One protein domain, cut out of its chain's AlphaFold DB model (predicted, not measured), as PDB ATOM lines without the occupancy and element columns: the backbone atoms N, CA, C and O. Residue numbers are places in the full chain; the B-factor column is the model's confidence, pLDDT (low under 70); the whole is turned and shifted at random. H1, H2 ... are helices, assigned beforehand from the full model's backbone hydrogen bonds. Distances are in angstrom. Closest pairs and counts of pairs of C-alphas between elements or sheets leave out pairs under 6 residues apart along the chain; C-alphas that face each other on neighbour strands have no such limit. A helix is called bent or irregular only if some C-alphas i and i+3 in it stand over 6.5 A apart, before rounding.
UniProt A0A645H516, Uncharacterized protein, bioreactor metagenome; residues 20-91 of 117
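AT A GLANCE: This is residues 20 to 91 of the 117 residues of an uncharacterized protein of bioreactor metagenome (UniProt A0A645H516). Two long helices, H1 and H2, make a wide V, almost a right angle, with the corner where the end of H1 comes near the first part of H2 and a short loop, residues 53 to 58, joining them. The two arms reach away from this corner with open space between them, and residues 20 to 45 and 70 to 91 stand free. The printed part has 72 residues, with two named helices in the order H1, H2 and no named strand; the class is all helix. The whole is extended, with a radius of gyration of the C-alphas of 20.4 A, and flat, spanning 64 by 45 by 16 A.

IN THESE COORDINATES: H1 covers residues 20 to 52 and is 47.6 A long from first to last C-alpha. It begins at C-alpha 20 at (-45.463, -18.610, 68.909) and ends at C-alpha 52 at (-37.064, -38.996, 26.717). H2 covers residues 59 to 88, is 44.5 A long and ends at C-alpha 88 at (-7.712, -59.191, 39.822). It is irregular: C-alphas 60 and 63 are 7.4 A apart.

HOW THE PARTS SIT: H1 and H2 are close but not clearly touching, with 2 pairs of C-alphas within 8 A. Their closest C-alphas, those of Ala 50 and Val 65, are 6.0 A apart. Their lines are about perpendicular, at 86 degrees, and their centres are 27.6 A apart. In H1 every O i to N i+4 pair is within hydrogen-bond range; in H2 24 of 26 are.

THE WHOLE: The C-alphas of Thr 20 and Lys 91, the first and last printed, are the two farthest apart, at 65.5 A. The printed part has no cut. The link from H1 to H2, 6 residues, is short. The mean pLDDT of the printed part is 93.0, and no printed residue is under 70.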
ATOM      1  N   THR A  20     -45.946 -19.162  70.190       73.50
ATOM      2  CA  THR A  20     -45.463 -18.610  68.909       73.50
ATOM      3  C   THR A  20     -44.192 -19.300  68.412       73.50
ATOM      4  O   THR A  20     -44.124 -19.658  67.242       73.50
ATOM      5  N   ASN A  21     -43.226 -19.606  69.287       82.25
ATOM      6  CA  ASN A  21     -42.040 -20.380  68.892       82.25
ATOM      7  C   ASN A  21     -42.391 -21.800  68.413       82.25
ATOM      8  O   ASN A  21     -41.785 -22.300  67.470       82.25
ATOM      9  N   SER A  22     -43.389 -22.449  69.023       86.62
ATOM     10  CA  SER A  22     -43.823 -23.787  68.590       86.62
ATOM     11  C   SER A  22     -44.545 -23.780  67.238       86.62
ATOM     12  O   SER A  22     -44.473 -24.752  66.489       86.62
ATOM     13  N   GLU A  23     -45.245 -22.692  66.916       93.00
ATOM     14  CA  GLU A  23     -45.907 -22.495  65.626       93.00
ATOM     15  C   GLU A  23     -44.895 -22.171  64.527       93.00
ATOM     16  O   GLU A  23     -44.983 -22.747  63.445       93.00
ATOM     17  N   ILE A  24     -43.895 -21.336  64.830       93.06
ATOM     18  CA  ILE A  24     -42.770 -21.057  63.930       93.06
ATOM     19  C   ILE A  24     -42.053 -22.361  63.570       93.06
ATOM     20  O   ILE A  24     -41.926 -22.656  62.388       93.06
ATOM     21  N   GLN A  25     -41.699 -23.197  64.554       95.12
ATOM     22  CA  GLN A  25     -41.022 -24.471  64.281       95.12
ATOM     23  C   GLN A  25     -41.846 -25.385  63.363       95.12
ATOM     24  O   GLN A  25     -41.311 -25.986  62.437       95.12
ATOM     25  N   LYS A  26     -43.167 -25.473  63.572       96.44
ATOM     26  CA  LYS A  26     -44.047 -26.275  62.702       96.44
ATOM     27  C   LYS A  26     -44.067 -25.754  61.267       96.44
ATOM     28  O   LYS A  26     -44.106 -26.554  60.333       96.44
ATOM     29  N   LEU A  27     -44.080 -24.432  61.092       96.25
ATOM     30  CA  LEU A  27     -44.040 -23.801  59.776       96.25
ATOM     31  C   LEU A  27     -42.680 -23.998  59.100       96.25
ATOM     32  O   LEU A  27     -42.645 -24.295  57.911       96.25
ATOM     33  N   GLU A  28     -41.578 -23.899  59.842       97.00
ATOM     34  CA  GLU A  28     -40.226 -24.179  59.342       97.00
ATOM     35  C   GLU A  28     -40.071 -25.644  58.922       97.00
ATOM     36  O   GLU A  28     -39.550 -25.930  57.845       97.00
ATOM     37  N   ASP A  29     -40.595 -26.578  59.716       97.81
ATOM     38  CA  ASP A  29     -40.604 -27.998  59.372       97.81
ATOM     39  C   ASP A  29     -41.425 -28.260  58.101       97.81
ATOM     40  O   ASP A  29     -41.027 -29.065  57.257       97.81
ATOM     41  N   ALA A  30     -42.573 -27.590  57.946       97.88
ATOM     42  CA  ALA A  30     -43.387 -27.678  56.736       97.88
ATOM     43  C   ALA A  30     -42.663 -27.080  55.519       97.88
ATOM     44  O   ALA A  30     -42.633 -27.705  54.460       97.88
ATOM     45  N   LEU A  31     -42.018 -25.923  55.679       97.69
ATOM     46  CA  LEU A  31     -41.231 -25.282  54.630       97.69
ATOM     47  C   LEU A  31     -40.070 -26.174  54.177       97.69
ATOM     48  O   LEU A  31     -39.891 -26.377  52.979       97.69
ATOM     49  N   ASN A  32     -39.322 -26.752  55.117       98.12
ATOM     50  CA  ASN A  32     -38.222 -27.666  54.814       98.12
ATOM     51  C   ASN A  32     -38.712 -28.907  54.054       98.12
ATOM     52  O   ASN A  32     -38.060 -29.349  53.107       98.12
ATOM     53  N   LYS A  33     -39.873 -29.461  54.429       98.50
ATOM     54  CA  LYS A  33     -40.483 -30.588  53.703       98.50
ATOM     55  C   LYS A  33     -40.806 -30.219  52.257       98.50
ATOM     56  O   LYS A  33     -40.434 -30.966  51.356       98.50
ATOM     57  N   GLU A  34     -41.439 -29.069  52.036       98.38
ATOM     58  CA  GLU A  34     -41.759 -28.590  50.686       98.38
ATOM     59  C   GLU A  34     -40.500 -28.294  49.863       98.38
ATOM     60  O   GLU A  34     -40.449 -28.598  48.674       98.38
ATOM     61  N   GLN A  35     -39.438 -27.770  50.480       98.25
ATOM     62  CA  GLN A  35     -38.157 -27.544  49.803       98.25
ATOM     63  C   GLN A  35     -37.502 -28.850  49.337       98.25
ATOM     64  O   GLN A  35     -37.047 -28.931  48.192       98.25
ATOM     65  N   ILE A  36     -37.480 -29.880  50.191       98.50
ATOM     66  CA  ILE A  36     -36.965 -31.211  49.830       98.50
ATOM     67  C   ILE A  36     -37.810 -31.811  48.703       98.50
ATOM     68  O   ILE A  36     -37.255 -32.302  47.718       98.50
ATOM     69  N   LEU A  37     -39.139 -31.726  48.815       98.31
ATOM     70  CA  LEU A  37     -40.059 -32.233  47.801       98.31
ATOM     71  C   LEU A  37     -39.853 -31.530  46.453       98.31
ATOM     72  O   LEU A  37     -39.747 -32.193  45.424       98.31
ATOM     73  N   LEU A  38     -39.732 -30.201  46.446       98.19
ATOM     74  CA  LEU A  38     -39.461 -29.426  45.238       98.19
ATOM     75  C   LEU A  38     -38.142 -29.852  44.583       98.19
ATOM     76  O   LEU A  38     -38.087 -30.042  43.366       98.19
ATOM     77  N   GLN A  39     -37.084 -30.030  45.377       98.25
ATOM     78  CA  GLN A  39     -35.800 -30.507  44.870       98.25
ATOM     79  C   GLN A  39     -35.932 -31.907  44.257       98.25
ATOM     80  O   GLN A  39     -35.372 -32.167  43.188       98.25
ATOM     81  N   GLU A  40     -36.690 -32.798  44.898       98.31
ATOM     82  CA  GLU A  40     -36.942 -34.140  44.388       98.31
ATOM     83  C   GLU A  40     -37.714 -34.114  43.064       98.31
ATOM     84  O   GLU A  40     -37.286 -34.757  42.103       98.31
ATOM     85  N   ILE A  41     -38.795 -33.333  42.979       98.38
ATOM     86  CA  ILE A  41     -39.613 -33.181  41.767       98.38
ATOM     87  C   ILE A  41     -38.770 -32.623  40.619       98.38
ATOM     88  O   ILE A  41     -38.774 -33.186  39.526       98.38
ATOM     89  N   CYS A  42     -37.988 -31.566  40.856       97.00
ATOM     90  CA  CYS A  42     -37.089 -31.003  39.847       97.00
ATOM     91  C   CYS A  42     -36.045 -32.026  39.378       97.00
ATOM     92  O   CYS A  42     -35.757 -32.129  38.184       97.00
ATOM     93  N   ALA A  43     -35.498 -32.828  40.297       95.88
ATOM     94  CA  ALA A  43     -34.562 -33.888  39.948       95.88
ATOM     95  C   ALA A  43     -35.237 -35.010  39.138       95.88
ATOM     96  O   ALA A  43     -34.636 -35.521  38.192       95.88
ATOM     97  N   GLN A  44     -36.470 -35.395  39.480       96.81
ATOM     98  CA  GLN A  44     -37.270 -36.358  38.715       96.81
ATOM     99  C   GLN A  44     -37.570 -35.832  37.308       96.81
ATOM    100  O   GLN A  44     -37.341 -36.546  36.333       96.81
ATOM    101  N   LEU A  45     -37.989 -34.572  37.191       95.69
ATOM    102  CA  LEU A  45     -38.236 -33.909  35.913       95.69
ATOM    103  C   LEU A  45     -36.985 -33.917  35.032       95.69
ATOM    104  O   LEU A  45     -37.051 -34.349  33.886       95.69
ATOM    105  N   GLY A  46     -35.836 -33.504  35.574       93.69
ATOM    106  CA  GLY A  46     -34.572 -33.512  34.841       93.69
ATOM    107  C   GLY A  46     -34.164 -34.912  34.377       93.69
ATOM    108  O   GLY A  46     -33.681 -35.066  33.254       93.69
ATOM    109  N   ARG A  47     -34.408 -35.947  35.199       93.19
ATOM    110  CA  ARG A  47     -34.190 -37.350  34.808       93.19
ATOM    111  C   ARG A  47     -35.088 -37.756  33.646       93.19
ATOM    112  O   ARG A  47     -34.567 -38.238  32.647       93.19
ATOM    113  N   TYR A  48     -36.395 -37.522  33.746       94.00
ATOM    114  CA  TYR A  48     -37.328 -37.858  32.673       94.00
ATOM    115  C   TYR A  48     -37.014 -37.100  31.390       94.00
ATOM    116  O   TYR A  48     -36.916 -37.715  30.333       94.00
ATOM    117  N   TYR A  49     -36.764 -35.796  31.474       94.25
ATOM    118  CA  TYR A  49     -36.389 -34.997  30.316       94.25
ATOM    119  C   TYR A  49     -35.136 -35.566  29.635       94.25
ATOM    120  O   TYR A  49     -35.156 -35.874  28.444       94.25
ATOM    121  N   ALA A  50     -34.068 -35.808  30.403       90.75
ATOM    122  CA  ALA A  50     -32.848 -36.408  29.873       90.75
ATOM    123  C   ALA A  50     -33.061 -37.833  29.343       90.75
ATOM    124  O   ALA A  50     -32.260 -38.290  28.532       90.75
ATOM    125  N   ASP A  51     -34.093 -38.551  29.797       89.50
ATOM    126  CA  ASP A  51     -34.380 -39.900  29.330       89.50
ATOM    127  C   ASP A  51     -35.219 -39.953  28.045       89.50
ATOM    128  O   ASP A  51     -34.940 -40.786  27.179       89.50
ATOM    129  N   PHE A  52     -36.177 -39.043  27.882       89.50
ATOM    130  CA  PHE A  52     -37.064 -38.996  26.717       89.50
ATOM    131  C   PHE A  52     -36.540 -38.105  25.578       89.50
ATOM    132  O   PHE A  52     -36.821 -38.386  24.417       89.50
ATOM    133  N   HIS A  53     -35.724 -37.087  25.873       87.44
ATOM    134  CA  HIS A  53     -35.226 -36.109  24.890       87.44
ATOM    135  C   HIS A  53     -33.740 -36.302  24.536       87.44
ATOM    136  O   HIS A  53     -33.055 -35.360  24.148       87.44
ATOM    137  N   LYS A  54     -33.210 -37.532  24.640       79.06
ATOM    138  CA  LYS A  54     -31.774 -37.829  24.413       79.06
ATOM    139  C   LYS A  54     -31.258 -37.396  23.043       79.06
ATOM    140  O   LYS A  54     -30.118 -36.956  22.941       79.06
ATOM    141  N   SER A  55     -32.072 -37.573  22.004       81.44
ATOM    142  CA  SER A  55     -31.639 -37.433  20.608       81.44
ATOM    143  C   SER A  55     -31.917 -36.056  20.012       81.44
ATOM    144  O   SER A  55     -31.335 -35.715  18.989       81.44
ATOM    145  N   ASN A  56     -32.820 -35.286  20.619       89.88
ATOM    146  CA  ASN A  56     -33.202 -33.966  20.126       89.88
ATOM    147  C   ASN A  56     -33.687 -33.068  21.278       89.88
ATOM    148  O   ASN A  56     -34.879 -32.767  21.352       89.88
ATOM    149  N   PRO A  57     -32.799 -32.700  22.216       90.81
ATOM    150  CA  PRO A  57     -33.145 -31.746  23.254       90.81
ATOM    151  C   PRO A  57     -33.249 -30.336  22.676       90.81
ATOM    152  O   PRO A  57     -32.518 -29.959  21.759       90.81
ATOM    153  N   GLU A  58     -34.124 -29.527  23.258       93.50
ATOM    154  CA  GLU A  58     -34.229 -28.117  22.915       93.50
ATOM    155  C   GLU A  58     -32.892 -27.386  23.178       93.50
ATOM    156  O   GLU A  58     -32.179 -27.738  24.126       93.50
ATOM    157  N   PRO A  59     -32.547 -26.332  22.404       94.38
ATOM    158  CA  PRO A  59     -31.225 -25.693  22.455       94.38
ATOM    159  C   PRO A  59     -30.776 -25.254  23.852       94.38
ATOM    160  O   PRO A  59     -29.605 -25.390  24.203       94.38
ATOM    161  N   ILE A  60     -31.715 -24.772  24.670       94.88
ATOM    162  CA  ILE A  60     -31.461 -24.330  26.050       94.88
ATOM    163  C   ILE A  60     -31.045 -25.476  26.985       94.88
ATOM    164  O   ILE A  60     -30.414 -25.237  28.010       94.88
ATOM    165  N   PHE A  61     -31.374 -26.718  26.631       93.94
ATOM    166  CA  PHE A  61     -31.088 -27.909  27.423       93.94
ATOM    167  C   PHE A  61     -29.946 -28.754  26.848       93.94
ATOM    168  O   PHE A  61     -29.491 -29.676  27.527       93.94
ATOM    169  N   CYS A  62     -29.437 -28.442  25.650       91.94
ATOM    170  CA  CYS A  62     -28.357 -29.194  25.004       91.94
ATOM    171  C   CYS A  62     -27.124 -29.367  25.907       91.94
ATOM    172  O   CYS A  62     -26.684 -30.496  26.109       91.94
ATOM    173  N   ASP A  63     -26.599 -28.283  26.496       93.69
ATOM    174  CA  ASP A  63     -25.434 -28.353  27.400       93.69
ATOM    175  C   ASP A  63     -25.698 -29.269  28.606       93.69
ATOM    176  O   ASP A  63     -24.881 -30.125  28.953       93.69
ATOM    177  N   LEU A  64     -26.880 -29.139  29.215       93.88
ATOM    178  CA  LEU A  64     -27.262 -29.947  30.369       93.88
ATOM    179  C   LEU A  64     -27.340 -31.433  30.007       93.88
ATOM    180  O   LEU A  64     -26.802 -32.265  30.738       93.88
ATOM    181  N   VAL A  65     -27.944 -31.775  28.867       92.44
ATOM    182  CA  VAL A  65     -28.032 -33.164  28.392       92.44
ATOM    183  C   VAL A  65     -26.647 -33.724  28.055       92.44
ATOM    184  O   VAL A  65     -26.340 -34.852  28.449       92.44
ATOM    185  N   VAL A  66     -25.774 -32.937  27.416       92.31
ATOM    186  CA  VAL A  66     -24.378 -33.325  27.146       92.31
ATOM    187  C   VAL A  66     -23.640 -33.642  28.448       92.31
ATOM    188  O   VAL A  66     -23.022 -34.700  28.567       92.31
ATOM    189  N   ARG A  67     -23.752 -32.779  29.461       95.00
ATOM    190  CA  ARG A  67     -23.118 -32.983  30.774       95.00
ATOM    191  C   ARG A  67     -23.671 -34.198  31.515       95.00
ATOM    192  O   ARG A  67     -22.900 -34.934  32.132       95.00
ATOM    193  N   ILE A  68     -24.982 -34.437  31.445       93.25
ATOM    194  CA  ILE A  68     -25.615 -35.631  32.025       93.25
ATOM    195  C   ILE A  68     -25.051 -36.895  31.373       93.25
ATOM    196  O   ILE A  68     -24.658 -37.820  32.085       93.25
ATOM    197  N   ASN A  69     -24.970 -36.932  30.043       90.81
ATOM    198  CA  ASN A  69     -24.453 -38.091  29.316       90.81
ATOM    199  C   ASN A  69     -22.965 -38.325  29.605       90.81
ATOM    200  O   ASN A  69     -22.591 -39.440  29.961       90.81
ATOM    201  N   ALA A  70     -22.142 -37.271  29.603       94.50
ATOM    202  CA  ALA A  70     -20.731 -37.370  29.980       94.50
ATOM    203  C   ALA A  70     -20.543 -37.916  31.410       94.50
ATOM    204  O   ALA A  70     -19.645 -38.719  31.671       94.50
ATOM    205  N   SER A  71     -21.412 -37.518  32.347       96.12
ATOM    206  CA  SER A  71     -21.412 -38.061  33.708       96.12
ATOM    207  C   SER A  71     -21.792 -39.547  33.733       96.12
ATOM    208  O   SER A  71     -21.099 -40.343  34.368       96.12
ATOM    209  N   LYS A  72     -22.838 -39.952  32.993       93.06
ATOM    210  CA  LYS A  72     -23.254 -41.362  32.856       93.06
ATOM    211  C   LYS A  72     -22.123 -42.230  32.286       93.06
ATOM    212  O   LYS A  72     -21.849 -43.302  32.829       93.06
ATOM    213  N   ASP A  73     -21.422 -41.749  31.263       95.62
ATOM    214  CA  ASP A  73     -20.280 -42.452  30.670       95.62
ATOM    215  C   ASP A  73     -19.132 -42.602  31.672       95.62
ATOM    216  O   ASP A  73     -18.596 -43.699  31.855       95.62
ATOM    217  N   LYS A  74     -18.808 -41.534  32.411       98.00
ATOM    218  CA  LYS A  74     -17.795 -41.587  33.471       98.00
ATOM    219  C   LYS A  74     -18.167 -42.580  34.574       98.00
ATOM    220  O   LYS A  74     -17.300 -43.322  35.033       98.00
ATOM    221  N   MET A  75     -19.435 -42.639  34.986       97.38
ATOM    222  CA  MET A  75     -19.909 -43.629  35.964       97.38
ATOM    223  C   MET A  75     -19.704 -45.061  35.464       97.38
ATOM    224  O   MET A  75     -19.243 -45.909  36.228       97.38
ATOM    225  N   LYS A  76     -19.995 -45.325  34.184       97.69
ATOM    226  CA  LYS A  76     -19.750 -46.634  33.566       97.69
ATOM    227  C   LYS A  76     -18.262 -46.984  33.583       97.69
ATOM    228  O   LYS A  76     -17.905 -48.051  34.065       97.69
ATOM    229  N   MET A  77     -17.396 -46.064  33.155       97.06
ATOM    230  CA  MET A  77     -15.943 -46.275  33.165       97.06
ATOM    231  C   MET A  77     -15.401 -46.574  34.566       97.06
ATOM    232  O   MET A  77     -14.586 -47.478  34.738       97.06
ATOM    233  N   LEU A  78     -15.854 -45.825  35.576       97.88
ATOM    234  CA  LEU A  78     -15.442 -46.037  36.964       97.88
ATOM    235  C   LEU A  78     -15.916 -47.393  37.489       97.88
ATOM    236  O   LEU A  78     -15.147 -48.090  38.148       97.88
ATOM    237  N   LYS A  79     -17.153 -47.790  37.174       97.31
ATOM    238  CA  LYS A  79     -17.681 -49.104  37.549       97.31
ATOM    239  C   LYS A  79     -16.880 -50.231  36.899       97.31
ATOM    240  O   LYS A  79     -16.445 -51.135  37.605       97.31
ATOM    241  N   ASP A  80     -16.605 -50.132  35.601       96.31
ATOM    242  CA  ASP A  80     -15.800 -51.118  34.878       96.31
ATOM    243  C   ASP A  80     -14.381 -51.219  35.465       96.31
ATOM    244  O   ASP A  80     -13.834 -52.314  35.594       96.31
ATOM    245  N   ALA A  81     -13.778 -50.093  35.864       94.94
ATOM    246  CA  ALA A  81     -12.480 -50.085  36.534       94.94
ATOM    247  C   ALA A  81     -12.531 -50.774  37.910       94.94
ATOM    248  O   ALA A  81     -11.652 -51.578  38.221       94.94
ATOM    249  N   ILE A  82     -13.564 -50.501  38.715       93.94
ATOM    250  CA  ILE A  82     -13.789 -51.168  40.007       93.94
ATOM    251  C   ILE A  82     -13.940 -52.676  39.812       93.94
ATOM    252  O   ILE A  82     -13.297 -53.452  40.518       93.94
ATOM    253  N   ASP A  83     -14.757 -53.100  38.850       90.69
ATOM    254  CA  ASP A  83     -15.017 -54.515  38.605       90.69
ATOM    255  C   ASP A  83     -13.754 -55.228  38.099       90.69
ATOM    256  O   ASP A  83     -13.424 -56.304  38.595       90.69
ATOM    257  N   ARG A  84     -12.959 -54.592  37.226       91.06
ATOM    258  CA  ARG A  84     -11.633 -55.109  36.838       91.06
ATOM    259  C   ARG A  84     -10.726 -55.303  38.049       91.06
ATOM    260  O   ARG A  84     -10.153 -56.377  38.206       91.06
ATOM    261  N   MET A  85     -10.622 -54.309  38.931       89.94
ATOM    262  CA  MET A  85      -9.792 -54.422  40.135       89.94
ATOM    263  C   MET A  85     -10.257 -55.566  41.045       89.94
ATOM    264  O   MET A  85      -9.427 -56.355  41.490       89.94
ATOM    265  N   LYS A  86     -11.571 -55.731  41.240       86.25
ATOM    266  CA  LYS A  86     -12.130 -56.864  41.996       86.25
ATOM    267  C   LYS A  86     -11.788 -58.212  41.365       86.25
ATOM    268  O   LYS A  86     -11.422 -59.139  42.077       86.25
ATOM    269  N   THR A  87     -11.860 -58.332  40.037       81.25
ATOM    270  CA  THR A  87     -11.518 -59.592  39.350       81.25
ATOM    271  C   THR A  87     -10.035 -59.953  39.438       81.25
ATOM    272  O   THR A  87      -9.703 -61.135  39.397       81.25
ATOM    273  N   LEU A  88      -9.145 -58.965  39.592       81.25
ATOM    274  CA  LEU A  88      -7.712 -59.191  39.822       81.25
ATOM    275  C   LEU A  88      -7.412 -59.586  41.275       81.25
ATOM    276  O   LEU A  88      -6.427 -60.271  41.540       81.25
ATOM    277  N   GLN A  89      -8.265 -59.190  42.219       81.75
ATOM    278  CA  GLN A  89      -8.160 -59.528  43.637       81.75
ATOM    279  C   GLN A  89      -8.793 -60.891  43.928       81.75
ATOM    280  O   GLN A  89      -9.735 -61.014  44.710       81.75
ATOM    281  N   VAL A  90      -8.245 -61.937  43.313       85.44
ATOM    282  CA  VAL A  90      -8.716 -63.312  43.489       85.44
ATOM    283  C   VAL A  90      -7.589 -64.225  43.948       85.44
ATOM    284  O   VAL A  90      -6.462 -64.150  43.466       85.44
ATOM    285  N   LYS A  91      -7.897 -65.107  44.895       86.88
ATOM    286  CA  LYS A  91      -7.013 -66.178  45.360       86.88
ATOM    287  C   LYS A  91      -7.557 -67.518  44.892       86.88
ATOM    288  O   LYS A  91      -8.770 -67.724  44.828       86.88
TER     289      LYS A  91